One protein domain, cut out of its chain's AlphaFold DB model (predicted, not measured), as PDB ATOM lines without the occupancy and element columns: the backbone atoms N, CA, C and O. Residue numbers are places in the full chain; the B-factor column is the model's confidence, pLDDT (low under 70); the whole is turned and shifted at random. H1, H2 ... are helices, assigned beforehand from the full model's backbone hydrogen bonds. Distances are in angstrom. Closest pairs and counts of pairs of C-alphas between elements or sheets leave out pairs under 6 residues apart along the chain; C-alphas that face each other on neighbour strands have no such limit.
ATOM      1  N   SER A  54     226.546 215.302 172.493       97.56
ATOM      2  CA  SER A  54     226.329 214.228 173.474       97.56
ATOM      3  C   SER A  54     226.289 212.843 172.823       97.56
ATOM      4  O   SER A  54     227.076 211.971 173.187       97.56
ATOM      5  N   LEU A  55     225.436 212.659 171.808       97.81
ATOM      6  CA  LEU A  55     225.298 211.372 171.117       97.81
ATOM      7  C   LEU A  55     226.559 211.000 170.327       97.81
ATOM      8  O   LEU A  55     226.925 209.830 170.272       97.81
ATOM      9  N   LEU A  56     227.274 211.982 169.763       97.50
ATOM     10  CA  LEU A  56     228.535 211.719 169.068       97.50
ATOM     11  C   LEU A  56     229.621 211.203 170.023       97.50
ATOM     12  O   LEU A  56     230.372 210.294 169.669       97.50
ATOM     13  N   LYS A  57     229.692 211.749 171.243       97.50
ATOM     14  CA  LYS A  57     230.619 211.276 172.283       97.50
ATOM     15  C   LYS A  57     230.270 209.871 172.762       97.50
ATOM     16  O   LYS A  57     231.181 209.063 172.938       97.50
ATOM     17  N   GLU A  58     228.983 209.577 172.952       98.00
ATOM     18  CA  GLU A  58     228.508 208.222 173.260       98.00
ATOM     19  C   GLU A  58     228.916 207.244 172.153       98.00
ATOM     20  O   GLU A  58     229.587 206.252 172.431       98.00
ATOM     21  N   TYR A  59     228.636 207.587 170.893       98.06
ATOM     22  CA  TYR A  59     229.012 206.777 169.738       98.06
ATOM     23  C   TYR A  59     230.525 206.529 169.660       98.06
ATOM     24  O   TYR A  59     230.961 205.387 169.516       98.06
ATOM     25  N   ARG A  60     231.346 207.582 169.794       97.88
ATOM     26  CA  ARG A  60     232.814 207.477 169.762       97.88
ATOM     27  C   ARG A  60     233.332 206.551 170.864       97.88
ATOM     28  O   ARG A  60     234.177 205.697 170.590       97.88
ATOM     29  N   ARG A  61     232.833 206.716 172.094       97.75
ATOM     30  CA  ARG A  61     233.189 205.874 173.246       97.75
ATOM     31  C   ARG A  61     232.829 204.414 172.979       97.75
ATOM     32  O   ARG A  61     233.665 203.539 173.177       97.75
ATOM     33  N   ASP A  62     231.618 204.148 172.509       97.88
ATOM     34  CA  ASP A  62     231.137 202.778 172.319       97.88
ATOM     35  C   ASP A  62     231.837 202.101 171.128       97.88
ATOM     36  O   ASP A  62     232.136 200.906 171.166       97.88
ATOM     37  N   LEU A  63     232.210 202.874 170.100       97.75
ATOM     38  CA  LEU A  63     232.998 202.388 168.969       97.75
ATOM     39  C   LEU A  63     234.412 202.004 169.411       97.75
ATOM     40  O   LEU A  63     234.952 201.001 168.943       97.75
ATOM     41  N   GLN A  64     235.001 202.781 170.323       97.44
ATOM     42  CA  GLN A  64     236.274 202.435 170.945       97.44
ATOM     43  C   GLN A  64     236.172 201.111 171.708       97.44
ATOM     44  O   GLN A  64     236.970 200.213 171.459       97.44
ATOM     45  N   GLN A  65     235.160 200.965 172.573       97.88
ATOM     46  CA  GLN A  65     234.944 199.737 173.348       97.88
ATOM     47  C   GLN A  65     234.780 198.511 172.447       97.88
ATOM     48  O   GLN A  65     235.352 197.458 172.723       97.88
ATOM     49  N   TYR A  66     234.051 198.649 171.338       97.31
ATOM     50  CA  TYR A  66     233.926 197.585 170.346       97.31
ATOM     51  C   TYR A  66     235.272 197.219 169.705       97.31
ATOM     52  O   TYR A  66     235.626 196.045 169.642       97.31
ATOM     53  N   ARG A  67     236.058 198.211 169.270       95.56
ATOM     54  CA  ARG A  67     237.372 197.978 168.644       95.56
ATOM     55  C   ARG A  67     238.401 197.376 169.602       95.56
ATOM     56  O   ARG A  67     239.295 196.666 169.154       95.56
ATOM     57  N   GLU A  68     238.267 197.643 170.896       96.94
ATOM     58  CA  GLU A  68     239.088 197.050 171.958       96.94
ATOM     59  C   GLU A  68     238.617 195.641 172.366       96.94
ATOM     60  O   GLU A  68     239.291 194.978 173.150       96.94
ATOM     61  N   GLY A  69     237.490 195.156 171.828       97.00
ATOM     62  CA  GLY A  69     236.925 193.841 172.148       97.00
ATOM     63  C   GLY A  69     236.139 193.790 173.463       97.00
ATOM     64  O   GLY A  69     235.762 192.708 173.904       97.00
ATOM     65  N   ASN A  70     235.859 194.943 174.078       97.44
ATOM     66  CA  ASN A  70     235.085 195.055 175.320       97.44
ATOM     67  C   ASN A  70     233.563 195.045 175.080       97.44
ATOM     68  O   ASN A  70     232.787 194.984 176.032       97.44
ATOM     69  N   SER A  71     233.129 195.126 173.819       95.69
ATOM     70  CA  SER A  71     231.731 194.999 173.397       95.69
ATOM     71  C   SER A  71     231.613 193.949 172.296       95.69
ATOM     72  O   SER A  71     232.420 193.922 171.370       95.69
ATOM     73  N   GLU A  72     230.568 193.126 172.358       94.19
ATOM     74  CA  GLU A  72     230.284 192.093 171.354       94.19
ATOM     75  C   GLU A  72     229.827 192.681 170.009       94.19
ATOM     76  O   GLU A  72     229.923 192.032 168.966       94.19
ATOM     77  N   ARG A  73     229.320 193.919 170.020       94.31
ATOM     78  CA  ARG A  73     228.674 194.549 168.868       94.31
ATOM     79  C   ARG A  73     229.143 195.984 168.664       94.31
ATOM     80  O   ARG A  73     229.300 196.742 169.621       94.31
ATOM     81  N   ALA A  74     229.306 196.347 167.392       94.88
ATOM     82  CA  ALA A  74     229.563 197.717 166.973       94.88
ATOM     83  C   ALA A  74     228.341 198.605 167.256       94.88
ATOM     84  O   ALA A  74     227.218 198.191 166.946       94.88
ATOM     85  N   PRO A  75     228.522 199.821 167.802       96.19
ATOM     86  CA  PRO A  75     227.405 200.738 167.975       96.19
ATOM     87  C   PRO A  75     226.846 201.176 166.619       96.19
ATOM     88  O   PRO A  75     227.574 201.299 165.629       96.19
ATOM     89  N   TYR A  76     225.550 201.465 166.594       95.12
ATOM     90  CA  TYR A  76     224.921 202.119 165.454       95.12
ATOM     91  C   TYR A  76     225.162 203.616 165.484       95.12
ATOM     92  O   TYR A  76     225.240 204.214 166.557       95.12
ATOM     93  N   LEU A  77     225.253 204.223 164.299       96.19
ATOM     94  CA  LEU A  77     225.179 205.675 164.210       96.19
ATOM     95  C   LEU A  77     223.818 206.136 164.750       96.19
ATOM     96  O   LEU A  77     222.811 205.510 164.410       96.19
ATOM     97  N   PRO A  78     223.767 207.208 165.560       96.44
ATOM     98  CA  PRO A  78     222.499 207.737 166.036       96.44
ATOM     99  C   PRO A  78     221.595 208.144 164.864       96.44
ATOM    100  O   PRO A  78     222.013 208.877 163.961       96.44
ATOM    101  N   GLU A  79     220.356 207.662 164.878       96.25
ATOM    102  CA  GLU A  79     219.361 207.957 163.848       96.25
ATOM    103  C   GLU A  79     218.926 209.428 163.914       96.25
ATOM    104  O   GLU A  79     218.882 210.032 164.986       96.25
ATOM    105  N   HIS A  80     218.637 210.025 162.750       96.06
ATOM    106  CA  HIS A  80     218.199 211.426 162.610       96.06
ATOM    107  C   HIS A  80     219.098 212.481 163.284       96.06
ATOM    108  O   HIS A  80     218.640 213.576 163.605       96.06
ATOM    109  N   TYR A  81     220.373 212.160 163.510       97.06
ATOM    110  CA  TYR A  81     221.308 213.018 164.238       97.06
ATOM    111  C   TYR A  81     222.329 213.708 163.329       97.06
ATOM    112  O   TYR A  81     222.630 214.885 163.517       97.06
ATOM    113  N   LEU A  82     222.853 212.983 162.338       97.81
ATOM    114  CA  LEU A  82     223.779 213.516 161.339       97.81
ATOM    115  C   LEU A  82     223.042 213.848 160.040       97.81
ATOM    116  O   LEU A  82     222.117 213.137 159.636       97.81
ATOM    117  N   THR A  83     223.512 214.871 159.331       97.81
ATOM    118  CA  THR A  83     223.097 215.115 157.946       97.81
ATOM    119  C   THR A  83     223.497 213.933 157.042       97.81
ATOM    120  O   THR A  83     224.387 213.140 157.378       97.81
ATOM    121  N   PRO A  84     222.948 213.839 155.815       97.69
ATOM    122  CA  PRO A  84     223.435 212.874 154.832       97.69
ATOM    123  C   PRO A  84     224.940 212.989 154.531       97.69
ATOM    124  O   PRO A  84     225.556 211.993 154.152       97.69
ATOM    125  N   ALA A  85     225.544 214.178 154.659       98.00
ATOM    126  CA  ALA A  85     226.985 214.361 154.488       98.00
ATOM    127  C   ALA A  85     227.770 213.811 155.686       98.00
ATOM    128  O   ALA A  85     228.722 213.057 155.476       98.00
ATOM    129  N   GLY A  86     227.308 214.074 156.912       97.94
ATOM    130  CA  GLY A  86     227.871 213.493 158.130       97.94
ATOM    131  C   GLY A  86     227.829 211.965 158.137       97.94
ATOM    132  O   GLY A  86     228.823 211.325 158.469       97.94
ATOM    133  N   ILE A  87     226.727 211.358 157.677       98.19
ATOM    134  CA  ILE A  87     226.618 209.893 157.547       98.19
ATOM    135  C   ILE A  87     227.671 209.346 156.572       98.19
ATOM    136  O   ILE A  87     228.341 208.360 156.878       98.19
ATOM    137  N   ARG A  88     227.866 209.990 155.410       98.25
ATOM    138  CA  ARG A  88     228.912 209.583 154.451       98.25
ATOM    139  C   ARG A  88     230.310 209.700 155.052       98.25
ATOM    140  O   ARG A  88     231.115 208.795 154.863       98.25
ATOM    141  N   LEU A  89     230.586 210.784 155.779       98.25
ATOM    142  CA  LEU A  89     231.864 210.995 156.460       98.25
ATOM    143  C   LEU A  89     232.126 209.914 157.518       98.25
ATOM    144  O   LEU A  89     233.211 209.336 157.551       98.25
ATOM    145  N   ALA A  90     231.127 209.612 158.350       97.81
ATOM    146  CA  ALA A  90     231.224 208.574 159.369       97.81
ATOM    147  C   ALA A  90     231.477 207.194 158.743       97.81
ATOM    148  O   ALA A  90     232.394 206.492 159.164       97.81
ATOM    149  N   ASN A  91     230.729 206.834 157.697       97.88
ATOM    150  CA  ASN A  91     230.904 205.560 156.999       97.88
ATOM    151  C   ASN A  91     232.282 205.448 156.337       97.88
ATOM    152  O   ASN A  91     232.947 204.432 156.513       97.88
ATOM    153  N   ALA A  92     232.759 206.502 155.666       98.12
ATOM    154  CA  ALA A  92     234.096 206.515 155.072       98.12
ATOM    155  C   ALA A  92     235.196 206.295 156.128       98.12
ATOM    156  O   ALA A  92     236.147 205.549 155.900       98.12
ATOM    157  N   TYR A  93     235.051 206.896 157.315       98.00
ATOM    158  CA  TYR A  93     235.953 206.635 158.435       98.00
ATOM    159  C   TYR A  93     235.880 205.172 158.910       98.00
ATOM    160  O   TYR A  93     236.923 204.549 159.121       98.00
ATOM    161  N   LEU A  94     234.681 204.596 159.048       96.44
ATOM    162  CA  LEU A  94     234.516 203.195 159.454       96.44
ATOM    163  C   LEU A  94     235.151 202.226 158.446       96.44
ATOM    164  O   LEU A  94     235.871 201.316 158.854       96.44
ATOM    165  N   GLU A  95     234.935 202.459 157.151       96.75
ATOM    166  CA  GLU A  95     235.488 201.667 156.046       96.75
ATOM    167  C   GLU A  95     237.013 201.777 155.946       96.75
ATOM    168  O   GLU A  95     237.680 200.809 155.585       96.75
ATOM    169  N   SER A  96     237.582 202.932 156.304       96.81
ATOM    170  CA  SER A  96     239.032 203.147 156.260       96.81
ATOM    171  C   SER A  96     239.819 202.272 157.241       96.81
ATOM    172  O   SER A  96     241.016 202.061 157.050       96.81
ATOM    173  N   GLY A  97     239.184 201.803 158.322       93.81
ATOM    174  CA  GLY A  97     239.866 201.095 159.408       93.81
ATOM    175  C   GLY A  97     240.838 201.964 160.222       93.81
ATOM    176  O   GLY A  97     241.595 201.421 161.026       93.81
ATOM    177  N   ALA A  98     240.823 203.290 160.043       96.38
ATOM    178  CA  ALA A  98     241.679 204.219 160.779       96.38
ATOM    179  C   ALA A  98     241.484 204.091 162.305       96.38
ATOM    180  O   ALA A  98     240.369 203.800 162.761       96.38
ATOM    181  N   PRO A  99     242.540 204.302 163.114       96.50
ATOM    182  CA  PRO A  99     242.464 204.191 164.570       96.50
ATOM    183  C   PRO A  99     241.498 205.218 165.178       96.50
ATOM    184  O   PRO A  99     241.210 206.256 164.593       96.50
ATOM    185  N   ILE A 100     241.012 204.950 166.398       96.50
ATOM    186  CA  ILE A 100     240.057 205.836 167.096       96.50
ATOM    187  C   ILE A 100     240.617 207.238 167.399       96.50
ATOM    188  O   ILE A 100     239.851 208.177 167.627       96.50
ATOM    189  N   SER A 101     241.946 207.389 167.394       96.44
ATOM    190  CA  SER A 101     242.630 208.684 167.481       96.44
ATOM    191  C   SER A 101     242.278 209.612 166.322       96.44
ATOM    192  O   SER A 101     242.269 210.825 166.508       96.44
ATOM    193  N   ASP A 102     241.938 209.036 165.171       97.50
ATOM    194  CA  ASP A 102     241.689 209.747 163.918       97.50
ATOM    195  C   ASP A 102     240.182 209.923 163.677       97.50
ATOM    196  O   ASP A 102     239.756 210.308 162.588       97.50
ATOM    197  N   PHE A 103     239.354 209.628 164.689       97.81
ATOM    198  CA  PHE A 103     237.912 209.827 164.619       97.81
ATOM    199  C   PHE A 103     237.607 211.294 164.262       97.81
ATOM    200  O   PHE A 103     238.032 212.189 165.002       97.81
ATOM    201  N   PRO A 104     236.872 211.568 163.165       97.56
ATOM    202  CA  PRO A 104     236.712 212.916 162.622       97.56
ATOM    203  C   PRO A 104     235.659 213.723 163.398       97.56
ATOM    204  O   PRO A 104     234.696 214.222 162.824       97.56
ATOM    205  N   GLU A 105     235.825 213.853 164.718       96.75
ATOM    206  CA  GLU A 105     234.836 214.457 165.619       96.75
ATOM    207  C   GLU A 105     234.480 215.885 165.206       96.75
ATOM    208  O   GLU A 105     233.304 216.200 165.085       96.75
ATOM    209  N   ALA A 106     235.475 216.733 164.935       97.38
ATOM    210  CA  ALA A 106     235.239 218.129 164.569       97.38
ATOM    211  C   ALA A 106     234.401 218.260 163.287       97.38
ATOM    212  O   ALA A 106     233.421 218.996 163.271       97.38
ATOM    213  N   ALA A 107     234.742 217.494 162.248       98.06
ATOM    214  CA  ALA A 107     234.010 217.508 160.985       98.06
ATOM    215  C   ALA A 107     232.609 216.883 161.120       98.06
ATOM    216  O   ALA A 107     231.663 217.357 160.507       98.06
ATOM    217  N   LEU A 108     232.443 215.853 161.957       98.19
ATOM    218  CA  LEU A 108     231.124 215.284 162.243       98.19
ATOM    219  C   LEU A 108     230.240 216.235 163.057       98.19
ATOM    220  O   LEU A 108     229.035 216.251 162.840       98.19
ATOM    221  N   LEU A 109     230.811 217.038 163.961       97.69
ATOM    222  CA  LEU A 109     230.063 218.032 164.737       97.69
ATOM    223  C   LEU A 109     229.470 219.145 163.868       97.69
ATOM    224  O   LEU A 109     228.389 219.635 164.187       97.69
ATOM    225  N   GLU A 110     230.141 219.517 162.775       97.88
ATOM    226  CA  GLU A 110     229.602 220.458 161.779       97.88
ATOM    227  C   GLU A 110     228.388 219.884 161.032       97.88
ATOM    228  O   GLU A 110     227.560 220.635 160.523       97.88
ATOM    229  N   GLU A 111     228.249 218.558 161.025       98.00
ATOM    230  CA  GLU A 111     227.188 217.817 160.344       98.00
ATOM    231  C   GLU A 111     226.111 217.290 161.307       98.00
ATOM    232  O   GLU A 111     225.320 216.423 160.932       98.00
TER     233      GLU A 111
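AT A GLANCE: This is residues 54 to 111 of the 158 residues of an uncharacterized protein of Cardiobacterium valvarum F0432 (UniProt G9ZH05). Two helices of similar length, H1 and H2, run in roughly the same sense on two sides of a small compact body and stay apart from each other. A long stretch with no named element, residues 68 to 83, folds back along one side from the end of H1 to the start of H2, and the short H3, on the other side, folds back on the first part of H2 to make a helical hairpin. The printed part has 58 residues with three named helices, in the order H1, H2, H3, and no named strand; its class is all helix. It is compact, with a radius of gyration of the C-alphas of 10.8 A and spans of 29 by 21 by 16 A.

IN THESE COORDINATES: Find C-alpha 54 at (226.329, 214.228, 173.474); there H1 begins, and it takes in residues 54 to 67, 20.2 A from first to last C-alpha. Go on past residues 68 to 83 to C-alpha 84 at (223.435, 212.874, 154.832), where H2 begins; it takes in residues 84 to 96 and is 18.4 A long from first to last C-alpha. After residues 97 to 104 comes H3, residues 105 to 110, which ends at C-alpha 110 at (229.602, 220.458, 161.779).

HOW THE PARTS SIT: Begin with H1, which touches no helix. H1 and H2 are apart: no C-alpha of the one is within 8 A of the other. H1 and H3 are close but not clearly touching; look at the C-alphas of Leu 56 and Glu 105, their closest, 7.7 A apart. These two run opposite ways at a shallow tilt of 33 degrees, only just short of steep. H2 and H3 form a helical hairpin and touch, H2 with residues 86 to 90 alone. Their closest C-alphas are those of Gly 86 and Leu 108, 5.5 A apart, and they run opposite ways at a shallow tilt of 17 degrees. In the backbones of H1, H2 and H3 you will find every O i to N i+4 pair within hydrogen-bond range.

THE WHOLE: The two C-alphas farthest apart are those of Glu 72 and Glu 110, at 29.9 A, while the C-alphas of Ser 54 and Glu 111, the first and last printed, are 13.6 A apart. The link from H1 to H2 is long, with 16 residues whose C-alphas lie 7 to 16 A from the mean of the C-alphas; the link from H2 to H3 is short, with 8 residues. The printed part has no cut. Read the B-factor column for the model's confidence: the mean pLDDT of the printed part is 97.1, and no printed residue is under 70.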